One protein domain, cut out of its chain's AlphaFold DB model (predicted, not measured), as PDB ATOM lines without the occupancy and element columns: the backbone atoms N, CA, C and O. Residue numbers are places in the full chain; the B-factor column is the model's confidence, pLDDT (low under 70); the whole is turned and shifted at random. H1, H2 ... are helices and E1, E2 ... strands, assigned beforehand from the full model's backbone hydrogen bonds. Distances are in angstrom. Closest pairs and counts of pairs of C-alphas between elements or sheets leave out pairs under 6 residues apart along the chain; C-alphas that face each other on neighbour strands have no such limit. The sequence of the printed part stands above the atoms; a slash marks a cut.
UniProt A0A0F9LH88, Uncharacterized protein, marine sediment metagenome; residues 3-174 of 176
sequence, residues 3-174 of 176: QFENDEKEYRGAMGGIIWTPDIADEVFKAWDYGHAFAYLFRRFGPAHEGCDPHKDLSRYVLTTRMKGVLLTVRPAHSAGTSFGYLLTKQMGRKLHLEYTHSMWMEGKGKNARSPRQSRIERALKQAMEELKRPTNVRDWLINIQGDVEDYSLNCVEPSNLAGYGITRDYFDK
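This is residues 3 to 174 of the 176 residues of an uncharacterized protein of marine sediment metagenome (UniProt A0A0F9LH88). A strongly twisted sheet of four antiparallel strands and the long helix H5, packed slantwise over one face, make the core. H4 runs from the end of E4 toward one end of the domain; H2 and the small hairpin E5 and E6 pack together toward the other, and residues 165 to 174, with H6, stick out. The printed part has 172 residues, of which under half, 84, are in named elements, along the chain E1 H1 H2 E2 E3 H3 E4 H4 H5 E5 E6 H6, a mixed class of helices and strands. The sheet's order is E1 E4 E3 E2. The whole is compact, with a radius of gyration of the C-alphas of 17.8 A and spans of 61 by 42 by 30 A.

Find C-alpha 11 at (-11.829, 8.544, -30.038), where E1, residues 11 to 14, begins; the sheet's other strands are E4, residues 84 to 89 and 17.4 A long, E3, 70 to 74, and E2, 61 to 64. H5, residues 116 to 131, runs 22.6 A from C-alpha 116 at (-9.780, -7.731, -42.927). H4, 90 to 105, is 22.0 A long and H2, 34 to 45, is 15.8 A. Look also for H1, 23 to 28, H3, 80 to 83, E5, 136 to 138, E6, 141 to 144, and H6, 169 to 172, ending at (2.754, 37.904, -23.612).

Begin at the sheet: N 12 and O 88 of E1 and E4 are 2.8 A apart, N 73 and O 85 of E3 and E4 2.9 A, and N 61 and O 74 of the hairpin E2 and E3 2.8 A, each within hydrogen-bond range. With H2, H4 and H5 on one face it makes two layers, a sheet and helices. H5 is over E4 and E3 at a height over the sheet of 9.7 A, slantwise to the strands at 43 degrees to E3 on the local plane; C-alphas 72 and 125 are the closest, 6.3 A. H4 stands up from the sheet at 51 degrees, and is close to H5 but not clearly touching, Leu 96 and Arg 117 having the closest C-alphas, 7.0 A. H5 touches H1 with residues 126 to 130 alone, closest C-alphas 28 and 130, 7.0 A, at a steep tilt of 42 degrees, the same way. H1 touches H3, closest C-alphas 25 and 81, 5.1 A. The closest C-alphas of H2 and E6 are those of Tyr 40 and Asn 144, 5.8 A; in the hairpin E5 and E6, N 136 and O 143 are 2.8 A apart. Every O i to N i+4 pair is within hydrogen-bond range in H1, H2, H4 and H5; H3 and H6 are too short for one.

The C-alphas of Glu 107 and Asp 173 are the two farthest apart, 63.9 A. The printed part has no cut; the links H2 to E2 and E6 to H6 are long. Mean pLDDT of the printed part is 82.0, with 32 residues under 70, among them 14 to 22 and 164 to 169.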
ATOM      1  N   GLN A   3      -2.840  17.836 -38.572       89.19
ATOM      2  CA  GLN A   3      -3.175  17.731 -37.156       89.19
ATOM      3  C   GLN A   3      -4.696  17.721 -36.969       89.19
ATOM      4  O   GLN A   3      -5.442  18.343 -37.727       89.19
ATOM      5  N   PHE A   4      -5.160  16.915 -36.027       87.75
ATOM      6  CA  PHE A   4      -6.562  16.799 -35.672       87.75
ATOM      7  C   PHE A   4      -6.934  17.929 -34.698       87.75
ATOM      8  O   PHE A   4      -6.176  18.247 -33.785       87.75
ATOM      9  N   GLU A   5      -8.082  18.562 -34.935       80.81
ATOM     10  CA  GLU A   5      -8.526  19.791 -34.248       80.81
ATOM     11  C   GLU A   5      -9.841  19.603 -33.464       80.81
ATOM     12  O   GLU A   5     -10.308  20.534 -32.818       80.81
ATOM     13  N   ASN A   6     -10.458  18.415 -33.516       74.94
ATOM     14  CA  ASN A   6     -11.779  18.153 -32.926       74.94
ATOM     15  C   ASN A   6     -11.698  17.441 -31.563       74.94
ATOM     16  O   ASN A   6     -10.651  16.931 -31.176       74.94
ATOM     17  N   ASP A   7     -12.845  17.342 -30.876       68.62
ATOM     18  CA  ASP A   7     -12.981  16.697 -29.564       68.62
ATOM     19  C   ASP A   7     -12.577  15.204 -29.605       68.62
ATOM     20  O   ASP A   7     -13.315  14.338 -30.092       68.62
ATOM     21  N   GLU A   8     -11.394  14.887 -29.065       65.31
ATOM     22  CA  GLU A   8     -10.874  13.518 -28.957       65.31
ATOM     23  C   GLU A   8     -11.777  12.592 -28.121       65.31
ATOM     24  O   GLU A   8     -11.614  11.374 -28.181       65.31
ATOM     25  N   LYS A   9     -12.784  13.104 -27.393       72.44
ATOM     26  CA  LYS A   9     -13.719  12.290 -26.586       72.44
ATOM     27  C   LYS A   9     -14.482  11.225 -27.376       72.44
ATOM     28  O   LYS A   9     -15.014  10.273 -26.782       72.44
ATOM     29  N   GLU A  10     -14.586  11.360 -28.697       82.00
ATOM     30  CA  GLU A  10     -15.175  10.340 -29.576       82.00
ATOM     31  C   GLU A  10     -14.203   9.225 -29.975       82.00
ATOM     32  O   GLU A  10     -14.621   8.178 -30.490       82.00
ATOM     33  N   TYR A  11     -12.922   9.425 -29.696       86.38
ATOM     34  CA  TYR A  11     -11.829   8.544 -30.038       86.38
ATOM     35  C   TYR A  11     -11.301   7.809 -28.801       86.38
ATOM     36  O   TYR A  11     -11.392   8.267 -27.664       86.38
ATOM     37  N   ARG A  12     -10.800   6.592 -29.010       82.88
ATOM     38  CA  ARG A  12     -10.148   5.764 -27.991       82.88
ATOM     39  C   ARG A  12      -8.915   5.114 -28.599       82.88
ATOM     40  O   ARG A  12      -8.979   4.619 -29.724       82.88
ATOM     41  N   GLY A  13      -7.815   5.120 -27.857       70.06
ATOM     42  CA  GLY A  13      -6.533   4.583 -28.303       70.06
ATOM     43  C   GLY A  13      -5.995   3.482 -27.407       70.06
ATOM     44  O   GLY A  13      -6.428   3.322 -26.267       70.06
ATOM     45  N   ALA A  14      -5.021   2.750 -27.936       61.44
ATOM     46  CA  ALA A  14      -4.180   1.828 -27.186       61.44
ATOM     47  C   ALA A  14      -2.727   2.024 -27.643       61.44
ATOM     48  O   ALA A  14      -2.482   2.096 -28.846       61.44
ATOM     49  N   MET A  15      -1.776   2.108 -26.703       49.28
ATOM     50  CA  MET A  15      -0.339   2.181 -27.030       49.28
ATOM     51  C   MET A  15       0.247   0.816 -27.430       49.28
ATOM     52  O   MET A  15       1.216   0.749 -28.169       49.28
ATOM     53  N   GLY A  16      -0.388  -0.276 -27.004       55.22
ATOM     54  CA  GLY A  16      -0.142  -1.634 -27.479       55.22
ATOM     55  C   GLY A  16      -1.469  -2.377 -27.462       55.22
ATOM     56  O   GLY A  16      -2.211  -2.306 -26.481       55.22
ATOM     57  N   GLY A  17      -1.843  -3.008 -28.571       59.59
ATOM     58  CA  GLY A  17      -3.167  -3.610 -28.678       59.59
ATOM     59  C   GLY A  17      -3.352  -4.439 -29.935       59.59
ATOM     60  O   GLY A  17      -2.429  -4.632 -30.711       59.59
ATOM     61  N   ILE A  18      -4.588  -4.883 -30.150       61.66
ATOM     62  CA  ILE A  18      -5.008  -5.843 -31.186       61.66
ATOM     63  C   ILE A  18      -4.469  -5.532 -32.603       61.66
ATOM     64  O   ILE A  18      -4.297  -6.442 -33.405       61.66
ATOM     65  N   ILE A  19      -4.222  -4.257 -32.926       64.06
ATOM     66  CA  ILE A  19      -3.744  -3.809 -34.247       64.06
ATOM     67  C   ILE A  19      -2.249  -3.480 -34.246       64.06
ATOM     68  O   ILE A  19      -1.596  -3.604 -35.283       64.06
ATOM     69  N   TRP A  20      -1.726  -3.019 -33.110       69.44
ATOM     70  CA  TRP A  20      -0.432  -2.355 -33.021       69.44
ATOM     71  C   TRP A  20       0.540  -3.189 -32.209       69.44
ATOM     72  O   TRP A  20       0.402  -3.292 -30.986       69.44
ATOM     73  N   THR A  21       1.514  -3.762 -32.907       65.38
ATOM     74  CA  THR A  21       2.754  -4.249 -32.313       65.38
ATOM     75  C   THR A  21       3.832  -3.184 -32.547       65.38
ATOM     76  O   THR A  21       3.784  -2.523 -33.591       65.38
ATOM     77  N   PRO A  22       4.761  -2.968 -31.595       60.22
ATOM     78  CA  PRO A  22       5.859  -2.002 -31.742       60.22
ATOM     79  C   PRO A  22       6.594  -2.125 -33.087       60.22
ATOM     80  O   PRO A  22       6.942  -1.116 -33.698       60.22
ATOM     81  N   ASP A  23       6.672  -3.354 -33.600       70.38
ATOM     82  CA  ASP A  23       7.291  -3.731 -34.870       70.38
ATOM     83  C   ASP A  23       6.798  -2.920 -36.079       70.38
ATOM     84  O   ASP A  23       7.570  -2.677 -36.996       70.38
ATOM     85  N   ILE A  24       5.541  -2.452 -36.108       79.19
ATOM     86  CA  ILE A  24       5.017  -1.705 -37.270       79.19
ATOM     87  C   ILE A  24       5.782  -0.396 -37.488       79.19
ATOM     88  O   ILE A  24       6.027  -0.008 -38.630       79.19
ATOM     89  N   ALA A  25       6.121   0.311 -36.409       81.44
ATOM     90  CA  ALA A  25       6.886   1.547 -36.526       81.44
ATOM     91  C   ALA A  25       8.333   1.253 -36.923       81.44
ATOM     92  O   ALA A  25       8.874   1.948 -37.780       81.44
ATOM     93  N   ASP A  26       8.919   0.205 -36.348       80.12
ATOM     94  CA  ASP A  26      10.299  -0.200 -36.618       80.12
ATOM     95  C   ASP A  26      10.466  -0.737 -38.057       80.12
ATOM     96  O   ASP A  26      11.492  -0.509 -38.696       80.12
ATOM     97  N   GLU A  27       9.429  -1.362 -38.630       81.81
ATOM     98  CA  GLU A  27       9.364  -1.724 -40.055       81.81
ATOM     99  C   GLU A  27       9.445  -0.490 -40.967       81.81
ATOM    100  O   GLU A  27      10.061  -0.534 -42.035       81.81
ATOM    101  N   VAL A  28       8.798   0.610 -40.568       84.75
ATOM    102  CA  VAL A  28       8.723   1.836 -41.374       84.75
ATOM    103  C   VAL A  28       9.966   2.706 -41.179       84.75
ATOM    104  O   VAL A  28      10.470   3.272 -42.155       84.75
ATOM    105  N   PHE A  29      10.476   2.816 -39.954       85.06
ATOM    106  CA  PHE A  29      11.548   3.734 -39.580       85.06
ATOM    107  C   PHE A  29      12.800   2.974 -39.133       85.06
ATOM    108  O   PHE A  29      12.904   2.516 -38.003       85.06
ATOM    109  N   LYS A  30      13.792   2.895 -40.026       75.38
ATOM    110  CA  LYS A  30      15.075   2.203 -39.774       75.38
ATOM    111  C   LYS A  30      16.014   2.945 -38.818       75.38
ATOM    112  O   LYS A  30      16.908   2.339 -38.241       75.38
ATOM    113  N   ALA A  31      15.843   4.256 -38.711       80.50
ATOM    114  CA  ALA A  31      16.602   5.145 -37.845       80.50
ATOM    115  C   ALA A  31      15.621   6.122 -37.198       80.50
ATOM    116  O   ALA A  31      14.657   6.549 -37.850       80.50
ATOM    117  N   TRP A  32      15.857   6.435 -35.926       85.06
ATOM    118  CA  TRP A  32      14.974   7.262 -35.123       85.06
ATOM    119  C   TRP A  32      15.781   8.199 -34.236       85.06
ATOM    120  O   TRP A  32      16.594   7.746 -33.434       85.06
ATOM    121  N   ASP A  33      15.504   9.489 -34.358       88.88
ATOM    122  CA  ASP A  33      15.953  10.507 -33.423       88.88
ATOM    123  C   ASP A  33      14.746  11.349 -33.010       88.88
ATOM    124  O   ASP A  33      14.040  11.922 -33.843       88.88
ATOM    125  N   TYR A  34      14.474  11.396 -31.708       87.00
ATOM    126  CA  TYR A  34      13.271  12.050 -31.203       87.00
ATOM    127  C   TYR A  34      13.367  13.579 -31.259       87.00
ATOM    128  O   TYR A  34      12.331  14.245 -31.328       87.00
ATOM    129  N   GLY A  35      14.582  14.138 -31.258       89.81
ATOM    130  CA  GLY A  35      14.815  15.572 -31.410       89.81
ATOM    131  C   GLY A  35      14.437  16.040 -32.812       89.81
ATOM    132  O   GLY A  35      13.633  16.961 -32.966       89.81
ATOM    133  N   HIS A  36      14.927  15.336 -33.832       91.44
ATOM    134  CA  HIS A  36      14.538  15.545 -35.222       91.44
ATOM    135  C   HIS A  36      13.048  15.309 -35.448       91.44
ATOM    136  O   HIS A  36      12.387  16.143 -36.068       91.44
ATOM    137  N   ALA A  37      12.490  14.223 -34.902       92.06
ATOM    138  CA  ALA A  37      11.062  13.947 -35.014       92.06
ATOM    139  C   ALA A  37      10.223  15.092 -34.424       92.06
ATOM    140  O   ALA A  37       9.253  15.529 -35.045       92.06
ATOM    141  N   PHE A  38      10.609  15.622 -33.260       92.06
ATOM    142  CA  PHE A  38       9.950  16.780 -32.663       92.06
ATOM    143  C   PHE A  38      10.064  18.031 -33.540       92.06
ATOM    144  O   PHE A  38       9.040  18.641 -33.852       92.06
ATOM    145  N   ALA A  39      11.278  18.392 -33.968       92.06
ATOM    146  CA  ALA A  39      11.516  19.564 -34.809       92.06
ATOM    147  C   ALA A  39      10.711  19.492 -36.114       92.06
ATOM    148  O   ALA A  39      10.068  20.467 -36.508       92.06
ATOM    149  N   TYR A  40      10.677  18.316 -36.742       94.19
ATOM    150  CA  TYR A  40       9.889  18.046 -37.934       94.19
ATOM    151  C   TYR A  40       8.386  18.208 -37.696       94.19
ATOM    152  O   TYR A  40       7.719  18.913 -38.454       94.19
ATOM    153  N   LEU A  41       7.836  17.575 -36.652       94.00
ATOM    154  CA  LEU A  41       6.403  17.645 -36.351       94.00
ATOM    155  C   LEU A  41       5.979  19.075 -36.032       94.00
ATOM    156  O   LEU A  41       4.989  19.549 -36.589       94.00
ATOM    157  N   PHE A  42       6.768  19.781 -35.219       92.19
ATOM    158  CA  PHE A  42       6.530  21.186 -34.918       92.19
ATOM    159  C   PHE A  42       6.582  22.030 -36.186       92.19
ATOM    160  O   PHE A  42       5.705  22.859 -36.417       92.19
ATOM    161  N   ARG A  43       7.568  21.797 -37.061       92.25
ATOM    162  CA  ARG A  43       7.692  22.561 -38.302       92.25
ATOM    163  C   ARG A  43       6.533  22.313 -39.261       92.25
ATOM    164  O   ARG A  43       6.017  23.253 -39.860       92.25
ATOM    165  N   ARG A  44       6.133  21.055 -39.419       93.00
ATOM    166  CA  ARG A  44       5.114  20.638 -40.383       93.00
ATOM    167  C   ARG A  44       3.694  20.928 -39.907       93.00
ATOM    168  O   ARG A  44       2.845  21.274 -40.722       93.00
ATOM    169  N   PHE A  45       3.421  20.757 -38.619       92.50
ATOM    170  CA  PHE A  45       2.061  20.806 -38.076       92.50
ATOM    171  C   PHE A  45       1.826  21.976 -37.114       92.50
ATOM    172  O   PHE A  45       0.685  22.397 -36.954       92.50
ATOM    173  N   GLY A  46       2.884  22.604 -36.600       90.44
ATOM    174  CA  GLY A  46       2.796  23.672 -35.605       90.44
ATOM    175  C   GLY A  46       2.809  23.117 -34.177       90.44
ATOM    176  O   GLY A  46       3.205  21.972 -33.967       90.44
ATOM    177  N   PRO A  47       2.403  23.916 -33.176       88.75
ATOM    178  CA  PRO A  47       2.310  23.456 -31.797       88.75
ATOM    179  C   PRO A  47       1.341  22.276 -31.636       88.75
ATOM    180  O   PRO A  47       0.262  22.236 -32.236       88.75
ATOM    181  N   ALA A  48       1.692  21.325 -30.771       88.06
ATOM    182  CA  ALA A  48       0.770  20.269 -30.367       88.06
ATOM    183  C   ALA A  48      -0.482  20.877 -29.703       88.06
ATOM    184  O   ALA A  48      -0.379  21.761 -28.856       88.06
ATOM    185  N   HIS A  49      -1.668  20.398 -30.086       81.19
ATOM    186  CA  HIS A  49      -2.947  20.877 -29.541       81.19
ATOM    187  C   HIS A  49      -3.270  20.273 -28.171       81.19
ATOM    188  O   HIS A  49      -4.160  20.765 -27.482       81.19
ATOM    189  N   GLU A  50      -2.558  19.220 -27.770       69.88
ATOM    190  CA  GLU A  50      -2.736  18.567 -26.478       69.88
ATOM    191  C   GLU A  50      -1.452  18.619 -25.654       69.88
ATOM    192  O   GLU A  50      -0.341  18.490 -26.177       69.88
ATOM    193  N   GLY A  51      -1.630  18.761 -24.340       65.88
ATOM    194  CA  GLY A  51      -0.556  18.559 -23.379       65.88
ATOM    195  C   GLY A  51      -0.079  17.108 -23.381       65.88
ATOM    196  O   GLY A  51      -0.824  16.181 -23.709       65.88
ATOM    197  N   CYS A  52       1.175  16.916 -22.993       71.12
ATOM    198  CA  CYS A  52       1.769  15.597 -22.832       71.12
ATOM    199  C   CYS A  52       2.055  15.290 -21.365       71.12
ATOM    200  O   CYS A  52       1.953  16.174 -20.515       71.12
ATOM    201  N   ASP A  53       2.401  14.034 -21.070       72.75
ATOM    202  CA  ASP A  53       2.909  13.663 -19.749       72.75
ATOM    203  C   ASP A  53       4.170  14.501 -19.457       72.75
ATOM    204  O   ASP A  53       5.180  14.307 -20.142       72.75
ATOM    205  N   PRO A  54       4.140  15.402 -18.451       69.31
ATOM    206  CA  PRO A  54       5.243  16.322 -18.176       69.31
ATOM    207  C   PRO A  54       6.533  15.603 -17.764       69.31
ATOM    208  O   PRO A  54       7.591  16.225 -17.727       69.31
ATOM    209  N   HIS A  55       6.464  14.310 -17.441       68.50
ATOM    210  CA  HIS A  55       7.608  13.518 -17.014       68.50
ATOM    211  C   HIS A  55       8.235  12.674 -18.126       68.50
ATOM    212  O   HIS A  55       9.362  12.215 -17.948       68.50
ATOM    213  N   LYS A  56       7.523  12.401 -19.227       68.88
ATOM    214  CA  LYS A  56       7.937  11.358 -20.186       68.88
ATOM    215  C   LYS A  56       7.917  11.779 -21.643       68.88
ATOM    216  O   LYS A  56       8.721  11.262 -22.413       68.88
ATOM    217  N   ASP A  57       7.038  12.701 -22.012       75.38
ATOM    218  CA  ASP A  57       6.798  13.018 -23.409       75.38
ATOM    219  C   ASP A  57       6.964  14.524 -23.655       75.38
ATOM    220  O   ASP A  57       6.376  15.356 -22.966       75.38
ATOM    221  N   LEU A  58       7.724  14.890 -24.689       78.69
ATOM    222  CA  LEU A  58       7.918  16.296 -25.064       78.69
ATOM    223  C   LEU A  58       6.676  16.908 -25.721       78.69
ATOM    224  O   LEU A  58       6.417  18.103 -25.598       78.69
ATOM    225  N   SER A  59       5.933  16.105 -26.481       88.00
ATOM    226  CA  SER A  59       4.742  16.539 -27.213       88.00
ATOM    227  C   SER A  59       3.938  15.339 -27.700       88.00
ATOM    228  O   SER A  59       4.474  14.240 -27.862       88.00
ATOM    229  N   ARG A  60       2.657  15.567 -28.000       90.44
ATOM    230  CA  ARG A  60       1.786  14.584 -28.644       90.44
ATOM    231  C   ARG A  60       1.045  15.215 -29.808       90.44
ATOM    232  O   ARG A  60       0.263  16.141 -29.642       90.44
ATOM    233  N   TYR A  61       1.242  14.637 -30.983       92.25
ATOM    234  CA  TYR A  61       0.517  14.977 -32.196       92.25
ATOM    235  C   TYR A  61      -0.517  13.905 -32.485       92.25
ATOM    236  O   TYR A  61      -0.230  12.707 -32.418       92.25
ATOM    237  N   VAL A  62      -1.718  14.330 -32.852       93.00
ATOM    238  CA  VAL A  62      -2.760  13.440 -33.359       93.00
ATOM    239  C   VAL A  62      -3.052  13.838 -34.791       93.00
ATOM    240  O   VAL A  62      -3.438  14.966 -35.080       93.00
ATOM    241  N   LEU A  63      -2.788  12.915 -35.708       94.25
ATOM    242  CA  LEU A  63      -2.720  13.162 -37.136       94.25
ATOM    243  C   LEU A  63      -3.795  12.358 -37.863       94.25
ATOM    244  O   LEU A  63      -4.062  11.186 -37.583       94.25
ATOM    245  N   THR A  64      -4.409  13.001 -38.845       94.94
ATOM    246  CA  THR A  64      -5.424  12.375 -39.696       94.94
ATOM    247  C   THR A  64      -4.809  11.329 -40.628       94.94
ATOM    248  O   THR A  64      -3.793  11.573 -41.280       94.94
ATOM    249  N   THR A  65      -5.457  10.169 -40.749       95.06
ATOM    250  CA  THR A  65      -5.124   9.170 -41.777       95.06
ATOM    251  C   THR A  65      -6.089   9.269 -42.961       95.06
ATOM    252  O   THR A  65      -7.106   9.964 -42.907       95.06
ATOM    253  N   ARG A  66      -5.810   8.537 -44.048       93.56
ATOM    254  CA  ARG A  66      -6.742   8.419 -45.187       93.56
ATOM    255  C   ARG A  66      -8.005   7.610 -44.853       93.56
ATOM    256  O   ARG A  66      -8.953   7.615 -45.633       93.56
ATOM    257  N   MET A  67      -8.043   6.916 -43.713       94.44
ATOM    258  CA  MET A  67      -9.191   6.123 -43.282       94.44
ATOM    259  C   MET A  67     -10.003   6.884 -42.230       94.44
ATOM    260  O   MET A  67      -9.532   7.155 -41.128       94.44
ATOM    261  N   LYS A  68     -11.264   7.202 -42.557       92.56
ATOM    262  CA  LYS A  68     -12.175   7.868 -41.615       92.56
ATOM    263  C   LYS A  68     -12.309   7.057 -40.324       92.56
ATOM    264  O   LYS A  68     -12.520   5.844 -40.353       92.56
ATOM    265  N   GLY A  69     -12.216   7.760 -39.200       91.12
ATOM    266  CA  GLY A  69     -12.297   7.177 -37.865       91.12
ATOM    267  C   GLY A  69     -11.032   6.457 -37.391       91.12
ATOM    268  O   GLY A  69     -11.103   5.760 -36.383       91.12
ATOM    269  N   VAL A  70      -9.906   6.630 -38.094       92.50
ATOM    270  CA  VAL A  70      -8.568   6.177 -37.690       92.50
ATOM    271  C   VAL A  70      -7.628   7.382 -37.667       92.50
ATOM    272  O   VAL A  70      -7.467   8.068 -38.680       92.50
ATOM    273  N   LEU A  71      -7.000   7.624 -36.522       93.50
ATOM    274  CA  LEU A  71      -5.991   8.662 -36.325       93.50
ATOM    275  C   LEU A  71      -4.663   8.016 -35.926       93.50
ATOM    276  O   LEU A  71      -4.656   7.009 -35.220       93.50
ATOM    277  N   LEU A  72      -3.559   8.609 -36.371       93.19
ATOM    278  CA  LEU A  72      -2.207   8.258 -35.948       93.19
ATOM    279  C   LEU A  72      -1.819   9.181 -34.792       93.19
ATOM    280  O   LEU A  72      -1.970  10.392 -34.911       93.19
ATOM    281  N   THR A  73      -1.307   8.637 -33.695       91.25
ATOM    282  CA  THR A  73      -0.699   9.449 -32.636       91.25
ATOM    283  C   THR A  73       0.810   9.356 -32.734       91.25
ATOM    284  O   THR A  73       1.331   8.250 -32.854       91.25
ATOM    285  N   VAL A  74       1.495  10.490 -32.635       91.50
ATOM    286  CA  VAL A  74       2.955  10.576 -32.648       91.50
ATOM    287  C   VAL A  74       3.416  11.318 -31.402       91.50
ATOM    288  O   VAL A  74       2.953  12.424 -31.133       91.50
ATOM    289  N   ARG A  75       4.304  10.704 -30.631       90.12
ATOM    290  CA  ARG A  75       4.905  11.236 -29.410       90.12
ATOM    291  C   ARG A  75       6.404  11.032 -29.530       90.12
ATOM    292  O   ARG A  75       6.839   9.903 -29.360       90.12
ATOM    293  N   PRO A  76       7.192  12.049 -29.898       89.31
ATOM    294  CA  PRO A  76       8.634  11.879 -30.012       89.31
ATOM    295  C   PRO A  76       9.221  11.358 -28.694       89.31
ATOM    296  O   PRO A  76       9.285  12.086 -27.706       89.31
ATOM    297  N   ALA A  77       9.609  10.085 -28.691       83.75
ATOM    298  CA  ALA A  77      10.172   9.358 -27.563       83.75
ATOM    299  C   ALA A  77      11.469   8.665 -27.996       83.75
ATOM    300  O   ALA A  77      11.793   8.619 -29.179       83.75
ATOM    301  N   HIS A  78      12.211   8.093 -27.048       80.31
ATOM    302  CA  HIS A  78      13.540   7.513 -27.282       80.31
ATOM    303  C   HIS A  78      13.619   6.422 -28.376       80.31
ATOM    304  O   HIS A  78      14.716   6.118 -28.833       80.31
ATOM    305  N   SER A  79      12.500   5.827 -28.808       75.75
ATOM    306  CA  SER A  79      12.453   4.854 -29.909       75.75
ATOM    307  C   SER A  79      11.219   5.032 -30.795       75.75
ATOM    308  O   SER A  79      10.183   5.524 -30.337       75.75
ATOM    309  N   ALA A  80      11.292   4.591 -32.055       74.06
ATOM    310  CA  ALA A  80      10.164   4.654 -32.986       74.06
ATOM    311  C   ALA A  80       8.975   3.819 -32.485       74.06
ATOM    312  O   ALA A  80       7.874   4.351 -32.360       74.06
ATOM    313  N   GLY A  81       9.187   2.556 -32.101       71.88
ATOM    314  CA  GLY A  81       8.141   1.686 -31.544       71.88
ATOM    315  C   GLY A  81       7.346   2.275 -30.371       71.88
ATOM    316  O   GLY A  81       6.157   1.985 -30.235       71.88
ATOM    317  N   THR A  82       7.957   3.138 -29.551       78.12
ATOM    318  CA  THR A  82       7.269   3.835 -28.442       78.12
ATOM    319  C   THR A  82       6.694   5.193 -28.838       78.12
ATOM    320  O   THR A  82       5.840   5.729 -28.132       78.12
ATOM    321  N   SER A  83       7.115   5.728 -29.983       86.00
ATOM    322  CA  SER A  83       6.713   7.049 -30.450       86.00
ATOM    323  C   SER A  83       5.391   7.065 -31.200       86.00
ATOM    324  O   SER A  83       4.828   8.131 -31.432       86.00
ATOM    325  N   PHE A  84       4.868   5.909 -31.600       89.06
ATOM    326  CA  PHE A  84       3.656   5.838 -32.403       89.06
ATOM    327  C   PHE A  84       2.552   5.041 -31.723       89.06
ATOM    328  O   PHE A  84       2.772   4.037 -31.053       89.06
ATOM    329  N   GLY A  85       1.328   5.485 -31.967       89.12
ATOM    330  CA  GLY A  85       0.114   4.798 -31.566       89.12
ATOM    331  C   GLY A  85      -1.036   5.194 -32.477       89.12
ATOM    332  O   GLY A  85      -0.845   5.821 -33.521       89.12
ATOM    333  N   TYR A  86      -2.255   4.846 -32.091       91.06
ATOM    334  CA  TYR A  86      -3.432   5.146 -32.893       91.06
ATOM    335  C   TYR A  86      -4.646   5.422 -32.017       91.06
ATOM    336  O   TYR A  86      -4.774   4.892 -30.911       91.06
ATOM    337  N   LEU A  87      -5.569   6.219 -32.553       90.81
ATOM    338  CA  LEU A  87      -6.909   6.372 -32.005       90.81
ATOM    339  C   LEU A  87      -7.946   5.895 -33.016       90.81
ATOM    340  O   LEU A  87      -7.835   6.137 -34.219       90.81
ATOM    341  N   LEU A  88      -8.999   5.263 -32.512       91.56
ATOM    342  CA  LEU A  88     -10.162   4.852 -33.284       91.56
ATOM    343  C   LEU A  88     -11.408   5.536 -32.751       91.56
ATOM    344  O   LEU A  88     -11.546   5.694 -31.541       91.56
ATOM    345  N   THR A  89     -12.372   5.841 -33.614       91.56
ATOM    346  CA  THR A  89     -13.708   6.206 -33.120       91.56
ATOM    347  C   THR A  89     -14.292   5.068 -32.283       91.56
ATOM    348  O   THR A  89     -14.047   3.888 -32.560       91.56
ATOM    349  N   LYS A  90     -15.128   5.396 -31.290       88.56
ATOM    350  CA  LYS A  90     -15.825   4.396 -30.449       88.56
ATOM    351  C   LYS A  90     -16.501   3.300 -31.279       88.56
ATOM    352  O   LYS A  90     -16.409   2.119 -30.943       88.56
ATOM    353  N   GLN A  91     -17.145   3.676 -32.386       89.56
ATOM    354  CA  GLN A  91     -17.800   2.729 -33.289       89.56
ATOM    355  C   GLN A  91     -16.795   1.776 -33.951       89.56
ATOM    356  O   GLN A  91     -17.041   0.570 -34.004       89.56
ATOM    357  N   MET A  92     -15.670   2.299 -34.448       89.50
ATOM    358  CA  MET A  92     -14.631   1.493 -35.090       89.50
ATOM    359  C   MET A  92     -13.984   0.534 -34.086       89.50
ATOM    360  O   MET A  92     -13.889  -0.661 -34.363       89.50
ATOM    361  N   GLY A  93     -13.636   1.034 -32.897       88.44
ATOM    362  CA  GLY A  93     -13.075   0.231 -31.811       88.44
ATOM    363  C   GLY A  93     -14.008  -0.902 -31.378       88.44
ATOM    364  O   GLY A  93     -13.573  -2.046 -31.272       88.44
ATOM    365  N   ARG A  94     -15.313  -0.630 -31.218       87.88
ATOM    366  CA  ARG A  94     -16.305  -1.659 -30.860       87.88
ATOM    367  C   ARG A  94     -16.417  -2.747 -31.927       87.88
ATOM    368  O   ARG A  94     -16.387  -3.926 -31.594       87.88
ATOM    369  N   LYS A  95     -16.532  -2.364 -33.203       89.38
ATOM    370  CA  LYS A  95     -16.630  -3.325 -34.314       89.38
ATOM    371  C   LYS A  95     -15.376  -4.198 -34.412       89.38
ATOM    372  O   LYS A  95     -15.476  -5.399 -34.634       89.38
ATOM    373  N   LEU A  96     -14.202  -3.596 -34.236       87.81
ATOM    374  CA  LEU A  96     -12.932  -4.308 -34.238       87.81
ATOM    375  C   LEU A  96     -12.814  -5.298 -33.076       87.81
ATOM    376  O   LEU A  96     -12.406  -6.435 -33.286       87.81
ATOM    377  N   HIS A  97     -13.185  -4.872 -31.868       84.88
ATOM    378  CA  HIS A  97     -13.159  -5.728 -30.688       84.88
ATOM    379  C   HIS A  97     -14.090  -6.934 -30.854       84.88
ATOM    380  O   HIS A  97     -13.688  -8.049 -30.555       84.88
ATOM    381  N   LEU A  98     -15.296  -6.735 -31.400       86.00
ATOM    382  CA  LEU A  98     -16.224  -7.834 -31.688       86.00
ATOM    383  C   LEU A  98     -15.655  -8.837 -32.700       86.00
ATOM    384  O   LEU A  98     -15.761 -10.035 -32.468       86.00
ATOM    385  N   GLU A  99     -15.027  -8.374 -33.787       85.56
ATOM    386  CA  GLU A  99     -14.373  -9.270 -34.756       85.56
ATOM    387  C   GLU A  99     -13.220 -10.051 -34.135       85.56
ATOM    388  O   GLU A  99     -13.105 -11.255 -34.353       85.56
ATOM    389  N   TYR A 100     -12.384  -9.373 -33.347       82.12
ATOM    390  CA  TYR A 100     -11.281 -10.010 -32.644       82.12
ATOM    391  C   TYR A 100     -11.802 -11.095 -31.699       82.12
ATOM    392  O   TYR A 100     -11.406 -12.250 -31.826       82.12
ATOM    393  N   THR A 101     -12.750 -10.752 -30.825       82.06
ATOM    394  CA  THR A 101     -13.380 -11.687 -29.890       82.06
ATOM    395  C   THR A 101     -14.037 -12.853 -30.641       82.06
ATOM    396  O   THR A 101     -13.791 -14.005 -30.303       82.06
ATOM    397  N   HIS A 102     -14.784 -12.609 -31.719       82.56
ATOM    398  CA  HIS A 102     -15.354 -13.696 -32.520       82.56
ATOM    399  C   HIS A 102     -14.270 -14.638 -33.069       82.56
ATOM    400  O   HIS A 102     -14.337 -15.843 -32.859       82.56
ATOM    401  N   SER A 103     -13.228 -14.096 -33.706       79.88
ATOM    402  CA  SER A 103     -12.148 -14.911 -34.280       79.88
ATOM    403  C   SER A 103     -11.377 -15.721 -33.230       79.88
ATOM    404  O   SER A 103     -11.035 -16.877 -33.473       79.88
ATOM    405  N   MET A 104     -11.140 -15.142 -32.048       79.19
ATOM    406  CA  MET A 104     -10.363 -15.781 -30.987       79.19
ATOM    407  C   MET A 104     -11.166 -16.859 -30.251       79.19
ATOM    408  O   MET A 104     -10.639 -17.932 -29.976       79.19
ATOM    409  N   TRP A 105     -12.434 -16.577 -29.929       79.38
ATOM    410  CA  TRP A 105     -13.258 -17.436 -29.073       79.38
ATOM    411  C   TRP A 105     -14.120 -18.436 -29.854       79.38
ATOM    412  O   TRP A 105     -14.358 -19.527 -29.352       79.38
ATOM    413  N   MET A 106     -14.571 -18.096 -31.068       74.50
ATOM    414  CA  MET A 106     -15.456 -18.961 -31.865       74.50
ATOM    415  C   MET A 106     -14.702 -19.774 -32.917       74.50
ATOM    416  O   MET A 106     -15.062 -20.915 -33.184       74.50
ATOM    417  N   GLU A 107     -13.665 -19.198 -33.526       77.19
ATOM    418  CA  GLU A 107     -12.936 -19.836 -34.635       77.19
ATOM    419  C   GLU A 107     -11.612 -20.474 -34.192       77.19
ATOM    420  O   GLU A 107     -10.919 -21.073 -35.012       77.19
ATOM    421  N   GLY A 108     -11.230 -20.322 -32.916       72.50
ATOM    422  CA  GLY A 108      -9.966 -20.833 -32.376       72.50
ATOM    423  C   GLY A 108      -8.725 -20.266 -33.072       72.50
ATOM    424  O   GLY A 108      -7.638 -20.840 -32.975       72.50
ATOM    425  N   LYS A 109      -8.864 -19.156 -33.809       69.94
ATOM    426  CA  LYS A 109      -7.744 -18.540 -34.516       69.94
ATOM    427  C   LYS A 109      -6.804 -17.906 -33.495       69.94
ATOM    428  O   LYS A 109      -7.220 -17.137 -32.630       69.94
ATOM    429  N   GLY A 110      -5.516 -18.233 -33.602       63.66
ATOM    430  CA  GLY A 110      -4.484 -17.661 -32.741       63.66
ATOM    431  C   GLY A 110      -4.393 -16.138 -32.875       63.66
ATOM    432  O   GLY A 110      -4.854 -15.557 -33.860       63.66
ATOM    433  N   LYS A 111      -3.720 -15.488 -31.914       62.38
ATOM    434  CA  LYS A 111      -3.534 -14.020 -31.844       62.38
ATOM    435  C   LYS A 111      -2.955 -13.379 -33.121       62.38
ATOM    436  O   LYS A 111      -3.048 -12.168 -33.278       62.38
ATOM    437  N   ASN A 112      -2.389 -14.186 -34.019       64.25
ATOM    438  CA  ASN A 112      -1.736 -13.761 -35.256       64.25
ATOM    439  C   ASN A 112      -2.692 -13.654 -36.458       64.25
ATOM    440  O   ASN A 112      -2.306 -13.123 -37.499       64.25
ATOM    441  N   ALA A 113      -3.927 -14.158 -36.360       70.25
ATOM    442  CA  ALA A 113      -4.880 -14.090 -37.463       70.25
ATOM    443  C   ALA A 113      -5.474 -12.679 -37.581       70.25
ATOM    444  O   ALA A 113      -6.346 -12.287 -36.804       70.25
ATOM    445  N   ARG A 114      -5.004 -11.912 -38.571       76.62
ATOM    446  CA  ARG A 114      -5.476 -10.542 -38.797       76.62
ATOM    447  C   ARG A 114      -6.844 -10.526 -39.486       76.62
ATOM    448  O   ARG A 114      -7.016 -11.128 -40.545       76.62
ATOM    449  N   SER A 115      -7.814  -9.802 -38.922       83.31
ATOM    450  CA  SER A 115      -9.108  -9.573 -39.586       83.31
ATOM    451  C   SER A 115      -8.950  -8.617 -40.783       83.31
ATOM    452  O   SER A 115      -8.081  -7.739 -40.757       83.31
ATOM    453  N   PRO A 116      -9.823  -8.680 -41.811       86.81
ATOM    454  CA  PRO A 116      -9.780  -7.731 -42.927       86.81
ATOM    455  C   PRO A 116      -9.842  -6.264 -42.480       86.81
ATOM    456  O   PRO A 116      -9.242  -5.387 -43.107       86.81
ATOM    457  N   ARG A 117     -10.547  -5.967 -41.377       89.12
ATOM    458  CA  ARG A 117     -10.591  -4.616 -40.808       89.12
ATOM    459  C   ARG A 117      -9.263  -4.237 -40.163       89.12
ATOM    460  O   ARG A 117      -8.808  -3.120 -40.398       89.12
ATOM    461  N   GLN A 118      -8.644  -5.139 -39.400       87.25
ATOM    462  CA  GLN A 118      -7.320  -4.906 -38.812       87.25
ATOM    463  C   GLN A 118      -6.295  -4.579 -39.900       87.25
ATOM    464  O   GLN A 118      -5.645  -3.541 -39.814       87.25
ATOM    465  N   SER A 119      -6.236  -5.371 -40.977       88.31
ATOM    466  CA  SER A 119      -5.315  -5.126 -42.095       88.31
ATOM    467  C   SER A 119      -5.554  -3.778 -42.782       88.31
ATOM    468  O   SER A 119      -4.608  -3.114 -43.204       88.31
ATOM    469  N   ARG A 120      -6.815  -3.339 -42.904       91.62
ATOM    470  CA  ARG A 120      -7.145  -2.018 -43.469       91.62
ATOM    471  C   ARG A 120      -6.695  -0.872 -42.567       91.62
ATOM    472  O   ARG A 120      -6.185   0.119 -43.085       91.62
ATOM    473  N   ILE A 121      -6.887  -1.004 -41.254       91.25
ATOM    474  CA  ILE A 121      -6.458   0.002 -40.276       91.25
ATOM    475  C   ILE A 121      -4.929   0.087 -40.253       91.25
ATOM    476  O   ILE A 121      -4.384   1.176 -40.395       91.25
ATOM    477  N   GLU A 122      -4.242  -1.051 -40.161       90.06
ATOM    478  CA  GLU A 122      -2.777  -1.117 -40.199       90.06
ATOM    479  C   GLU A 122      -2.219  -0.478 -41.473       90.06
ATOM    480  O   GLU A 122      -1.324   0.360 -41.404       90.06
ATOM    481  N   ARG A 123      -2.797  -0.789 -42.639       92.19
ATOM    482  CA  ARG A 123      -2.398  -0.169 -43.908       92.19
ATOM    483  C   ARG A 123      -2.568   1.348 -43.889       92.19
ATOM    484  O   ARG A 123      -1.698   2.055 -44.388       92.19
ATOM    485  N   ALA A 124      -3.669   1.853 -43.334       93.62
ATOM    486  CA  ALA A 124      -3.907   3.291 -43.235       93.62
ATOM    487  C   ALA A 124      -2.887   3.982 -42.316       93.62
ATOM    488  O   ALA A 124      -2.457   5.094 -42.616       93.62
ATOM    489  N   LEU A 125      -2.483   3.315 -41.232       92.44
ATOM    490  CA  LEU A 125      -1.462   3.816 -40.316       92.44
ATOM    491  C   LEU A 125      -0.064   3.771 -40.947       92.44
ATOM    492  O   LEU A 125       0.625   4.784 -40.921       92.44
ATOM    493  N   LYS A 126       0.313   2.671 -41.612       92.31
ATOM    494  CA  LYS A 126       1.575   2.567 -42.370       92.31
ATOM    495  C   LYS A 126       1.674   3.648 -43.447       92.31
ATOM    496  O   LYS A 126       2.674   4.344 -43.531       92.31
ATOM    497  N   GLN A 127       0.604   3.874 -44.212       94.62
ATOM    498  CA  GLN A 127       0.557   4.967 -45.194       94.62
ATOM    499  C   GLN A 127       0.707   6.349 -44.554       94.62
ATOM    500  O   GLN A 127       1.306   7.240 -45.150       94.62
ATOM    501  N   ALA A 128       0.150   6.545 -43.358       95.06
ATOM    502  CA  ALA A 128       0.333   7.779 -42.612       95.06
ATOM    503  C   ALA A 128       1.797   7.938 -42.153       95.06
ATOM    504  O   ALA A 128       2.376   9.002 -42.332       95.06
ATOM    505  N   MET A 129       2.427   6.885 -41.639       93.38
ATOM    506  CA  MET A 129       3.838   6.917 -41.243       93.38
ATOM    507  C   MET A 129       4.773   7.171 -42.431       93.38
ATOM    508  O   MET A 129       5.668   8.001 -42.332       93.38
ATOM    509  N   GLU A 130       4.524   6.545 -43.580       93.69
ATOM    510  CA  GLU A 130       5.281   6.812 -44.812       93.69
ATOM    511  C   GLU A 130       5.137   8.270 -45.273       93.69
ATOM    512  O   GLU A 130       6.102   8.908 -45.686       93.69
ATOM    513  N   GLU A 131       3.952   8.860 -45.126       94.19
ATOM    514  CA  GLU A 131       3.727  10.278 -45.424       94.19
ATOM    515  C   GLU A 131       4.535  11.212 -44.497       94.19
ATOM    516  O   GLU A 131       4.794  12.356 -44.879       94.19
ATOM    517  N   LEU A 132       4.962  10.763 -43.307       94.19
ATOM    518  CA  LEU A 132       5.853  11.512 -42.403       94.19
ATOM    519  C   LEU A 132       7.320  11.520 -42.863       94.19
ATOM    520  O   LEU A 132       8.111  12.311 -42.358       94.19
ATOM    521  N   LYS A 133       7.684  10.705 -43.860       92.44
ATOM    522  CA  LYS A 133       9.003  10.772 -44.508       92.44
ATOM    523  C   LYS A 133       9.100  11.883 -45.554       92.44
ATOM    524  O   LYS A 133      10.197  12.188 -46.016       92.44
ATOM    525  N   ARG A 134       7.974  12.506 -45.927       92.44
ATOM    526  CA  ARG A 134       7.982  13.674 -46.818       92.44
ATOM    527  C   ARG A 134       8.643  14.856 -46.108       92.44
ATOM    528  O   ARG A 134       8.166  15.226 -45.030       92.44
ATOM    529  N   PRO A 135       9.702  15.444 -46.680       93.50
ATOM    530  CA  PRO A 135      10.473  16.459 -45.986       93.50
ATOM    531  C   PRO A 135       9.728  17.793 -45.919       93.50
ATOM    532  O   PRO A 135       8.846  18.061 -46.732       93.50
ATOM    533  N   THR A 136      10.099  18.617 -44.947       91.94
ATOM    534  CA  THR A 136       9.705  20.023 -44.808       91.94
ATOM    535  C   THR A 136      10.965  20.875 -44.667       91.94
ATOM    536  O   THR A 136      11.982  20.405 -44.157       91.94
ATOM    537  N   ASN A 137      10.881  22.145 -45.063       87.69
ATOM    538  CA  ASN A 137      12.010  23.071 -44.965       87.69
ATOM    539  C   ASN A 137      12.094  23.758 -43.592       87.69
ATOM    540  O   ASN A 137      11.131  24.382 -43.119       87.69
ATOM    541  N   VAL A 138      13.282  23.723 -42.991       82.19
ATOM    542  CA  VAL A 138      13.714  24.592 -41.890       82.19
ATOM    543  C   VAL A 138      14.881  25.433 -42.400       82.19
ATOM    544  O   VAL A 138      16.017  24.973 -42.441       82.19
ATOM    545  N   ARG A 139      14.604  26.685 -42.788       77.81
ATOM    546  CA  ARG A 139      15.560  27.520 -43.542       77.81
ATOM    547  C   ARG A 139      16.057  26.753 -44.779       77.81
ATOM    548  O   ARG A 139      15.228  26.258 -45.537       77.81
ATOM    549  N   ASP A 140      17.371  26.630 -44.930       79.81
ATOM    550  CA  ASP A 140      18.043  25.952 -46.039       79.81
ATOM    551  C   ASP A 140      18.207  24.437 -45.811       79.81
ATOM    552  O   ASP A 140      18.840  23.762 -46.616       79.81
ATOM    553  N   TRP A 141      17.649  23.898 -44.719       85.00
ATOM    554  CA  TRP A 141      17.755  22.488 -44.344       85.00
ATOM    555  C   TRP A 141      16.441  21.748 -44.574       85.00
ATOM    556  O   TRP A 141      15.363  22.216 -44.192       85.00
ATOM    557  N   LEU A 142      16.542  20.558 -45.160       90.50
ATOM    558  CA  LEU A 142      15.428  19.638 -45.350       90.50
ATOM    559  C   LEU A 142      15.444  18.586 -44.260       90.50
ATOM    560  O   LEU A 142      16.414  17.848 -44.113       90.50
ATOM    561  N   ILE A 143      14.334  18.493 -43.538       92.12
ATOM    562  CA  ILE A 143      14.158  17.483 -42.500       92.12
ATOM    563  C   ILE A 143      12.867  16.707 -42.730       92.12
ATOM    564  O   ILE A 143      11.852  17.265 -43.161       92.12
ATOM    565  N   ASN A 144      12.877  15.418 -42.419       93.12
ATOM    566  CA  ASN A 144      11.674  14.614 -42.237       93.12
ATOM    567  C   ASN A 144      11.615  14.064 -40.803       93.12
ATOM    568  O   ASN A 144      12.423  14.431 -39.950       93.12
ATOM    569  N   ILE A 145      10.658  13.180 -40.514       92.62
ATOM    570  CA  ILE A 145      10.516  12.624 -39.160       92.62
ATOM    571  C   ILE A 145      11.729  11.807 -38.675       92.62
ATOM    572  O   ILE A 145      11.844  11.555 -37.481       92.62
ATOM    573  N   GLN A 146      12.616  11.385 -39.576       91.62
ATOM    574  CA  GLN A 146      13.830  10.630 -39.264       91.62
ATOM    575  C   GLN A 146      15.086  11.510 -39.167       91.62
ATOM    576  O   GLN A 146      16.136  10.990 -38.799       91.62
ATOM    577  N   GLY A 147      14.992  12.808 -39.474       90.69
ATOM    578  CA  GLY A 147      16.129  13.731 -39.482       90.69
ATOM    579  C   GLY A 147      16.405  14.341 -40.845       90.69
ATOM    580  O   GLY A 147      15.483  14.566 -41.634       90.69
ATOM    581  N   ASP A 148      17.677  14.651 -41.065       90.62
ATOM    582  CA  ASP A 148      18.159  15.352 -42.247       90.62
ATOM    583  C   ASP A 148      17.932  14.544 -43.529       90.62
ATOM    584  O   ASP A 148      18.017  13.313 -43.556       90.62
ATOM    585  N   VAL A 149      17.640  15.260 -44.612       89.44
ATOM    586  CA  VAL A 149      17.460  14.699 -45.951       89.44
ATOM    587  C   VAL A 149      18.444  15.384 -46.892       89.44
ATOM    588  O   VAL A 149      18.421  16.603 -47.028       89.44
ATOM    589  N   GLU A 150      19.303  14.590 -47.535       79.12
ATOM    590  CA  GLU A 150      20.438  15.087 -48.330       79.12
ATOM    591  C   GLU A 150      20.017  15.849 -49.600       79.12
ATOM    592  O   GLU A 150      20.713  16.772 -50.014       79.12
ATOM    593  N   ASP A 151      18.862  15.517 -50.187       72.88
ATOM    594  CA  ASP A 151      18.433  16.051 -51.483       72.88
ATOM    595  C   ASP A 151      17.178  16.926 -51.409       72.88
ATOM    596  O   ASP A 151      16.171  16.574 -50.779       72.88
ATOM    597  N   TYR A 152      17.201  18.022 -52.179       65.06
ATOM    598  CA  TYR A 152      16.032  18.859 -52.446       65.06
ATOM    599  C   TYR A 152      14.957  18.063 -53.181       65.06
ATOM    600  O   TYR A 152      14.925  17.962 -54.407       65.06
ATOM    601  N   SER A 153      14.052  17.464 -52.408       63.56
ATOM    602  CA  SER A 153      12.963  16.689 -52.980       63.56
ATOM    603  C   SER A 153      11.916  17.638 -53.570       63.56
ATOM    604  O   SER A 153      11.388  18.508 -52.872       63.56
ATOM    605  N   LEU A 154      11.517  17.392 -54.821       64.94
ATOM    606  CA  LEU A 154      10.351  18.031 -55.459       64.94
ATOM    607  C   LEU A 154       9.031  17.791 -54.693       64.94
ATOM    608  O   LEU A 154       8.009  18.387 -55.017       64.94
ATOM    609  N   ASN A 155       9.041  16.921 -53.679       79.75
ATOM    610  CA  ASN A 155       7.881  16.510 -52.891       79.75
ATOM    611  C   ASN A 155       7.853  17.109 -51.474       79.75
ATOM    612  O   ASN A 155       7.118  16.593 -50.614       79.75
ATOM    613  N   CYS A 156       8.633  18.172 -51.237       87.31
ATOM    614  CA  CYS A 156       8.636  18.913 -49.979       87.31
ATOM    615  C   CYS A 156       7.215  19.382 -49.631       87.31
ATOM    616  O   CYS A 156       6.424  19.746 -50.504       87.31
ATOM    617  N   VAL A 157       6.860  19.300 -48.352       90.00
ATOM    618  CA  VAL A 157       5.590  19.811 -47.842       90.00
ATOM    619  C   VAL A 157       5.786  21.192 -47.241       90.00
ATOM    620  O   VAL A 157       6.804  21.466 -46.607       90.00
ATOM    621  N   GLU A 158       4.776  22.040 -47.418       88.06
ATOM    622  CA  GLU A 158       4.756  23.353 -46.789       88.06
ATOM    623  C   GLU A 158       4.782  23.222 -45.258       88.06
ATOM    624  O   GLU A 158       4.091  22.356 -44.699       88.06
ATOM    625  N   PRO A 159       5.556  24.073 -44.567       88.31
ATOM    626  CA  PRO A 159       5.533  24.141 -43.117       88.31
ATOM    627  C   PRO A 159       4.198  24.710 -42.622       88.31
ATOM    628  O   PRO A 159       3.490  25.422 -43.338       88.31
ATOM    629  N   SER A 160       3.871  24.448 -41.359       87.19
ATOM    630  CA  SER A 160       2.708  25.067 -40.726       87.19
ATOM    631  C   SER A 160       2.900  26.582 -40.634       87.19
ATOM    632  O   SER A 160       3.973  27.068 -40.275       87.19
ATOM    633  N   ASN A 161       1.838  27.343 -40.894       82.88
ATOM    634  CA  ASN A 161       1.814  28.790 -40.664       82.88
ATOM    635  C   ASN A 161       1.929  29.153 -39.171       82.88
ATOM    636  O   ASN A 161       2.244  30.292 -38.843       82.88
ATOM    637  N   LEU A 162       1.698  28.185 -38.279       79.06
ATOM    638  CA  LEU A 162       1.899  28.310 -36.836       79.06
ATOM    639  C   LEU A 162       3.299  27.854 -36.394       79.06
ATOM    640  O   LEU A 162       3.648  27.983 -35.222       79.06
ATOM    641  N   ALA A 163       4.112  27.306 -37.305       72.31
ATOM    642  CA  ALA A 163       5.464  26.867 -36.997       72.31
ATOM    643  C   ALA A 163       6.446  28.044 -37.011       72.31
ATOM    644  O   ALA A 163       7.108  28.326 -38.012       72.31
ATOM    645  N   GLY A 164       6.558  28.709 -35.867       67.25
ATOM    646  CA  GLY A 164       7.513  29.776 -35.594       67.25
ATOM    647  C   GLY A 164       7.229  30.381 -34.222       67.25
ATOM    648  O   GLY A 164       6.076  30.444 -33.799       67.25
ATOM    649  N   TYR A 165       8.265  30.825 -33.509       56.41
ATOM    650  CA  TYR A 165       8.070  31.636 -32.305       56.41
ATOM    651  C   TYR A 165       7.624  33.033 -32.736       56.41
ATOM    652  O   TYR A 165       8.431  33.923 -32.982       56.41
ATOM    653  N   GLY A 166       6.316  33.179 -32.892       57.19
ATOM    654  CA  GLY A 166       5.634  34.424 -33.207       57.19
ATOM    655  C   GLY A 166       4.337  34.497 -32.422       57.19
ATOM    656  O   GLY A 166       3.283  34.767 -32.985       57.19
ATOM    657  N   ILE A 167       4.399  34.198 -31.123       55.91
ATOM    658  CA  ILE A 167       3.371  34.668 -30.201       55.91
ATOM    659  C   ILE A 167       3.338  36.189 -30.380       55.91
ATOM    660  O   ILE A 167       4.373  36.846 -30.231       55.91
ATOM    661  N   THR A 168       2.191  36.743 -30.782       63.22
ATOM    662  CA  THR A 168       2.053  38.198 -30.874       63.22
ATOM    663  C   THR A 168       2.412  38.787 -29.518       63.22
ATOM    664  O   THR A 168       2.095  38.201 -28.484       63.22
ATOM    665  N   ARG A 169       3.102  39.928 -29.502       58.75
ATOM    666  CA  ARG A 169       3.486  40.598 -28.251       58.75
ATOM    667  C   ARG A 169       2.297  40.712 -27.284       58.75
ATOM    668  O   ARG A 169       2.421  40.361 -26.117       58.75
ATOM    669  N   ASP A 170       1.122  40.988 -27.842       72.94
ATOM    670  CA  ASP A 170      -0.180  41.051 -27.177       72.94
ATOM    671  C   ASP A 170      -0.566  39.806 -26.358       72.94
ATOM    672  O   ASP A 170      -1.376  39.895 -25.439       72.94
ATOM    673  N   TYR A 171      -0.065  38.617 -26.696       67.31
ATOM    674  CA  TYR A 171      -0.310  37.408 -25.907       67.31
ATOM    675  C   TYR A 171       0.610  37.337 -24.683       67.31
ATOM    676  O   TYR A 171       0.161  36.873 -23.639       67.31
ATOM    677  N   PHE A 172       1.856  37.815 -24.771       63.75
ATOM    678  CA  PHE A 172       2.754  37.904 -23.612       63.75
ATOM    679  C   PHE A 172       2.332  39.009 -22.644       63.75
ATOM    680  O   PHE A 172       2.401  38.809 -21.433       63.75
ATOM    681  N   ASP A 173       1.804  40.114 -23.167       69.94
ATOM    682  CA  ASP A 173       1.301  41.233 -22.366       69.94
ATOM    683  C   ASP A 173       0.086  40.855 -21.486       69.94
ATOM    684  O   ASP A 173      -0.302  41.617 -20.611       69.94
ATOM    685  N   LYS A 174      -0.514  39.665 -21.664       75.69
ATOM    686  CA  LYS A 174      -1.574  39.135 -20.781       75.69
ATOM    687  C   LYS A 174      -1.052  38.515 -19.481       75.69
ATOM    688  O   LYS A 174      -1.860  38.161 -18.624       75.69
TER     689      LYS A 174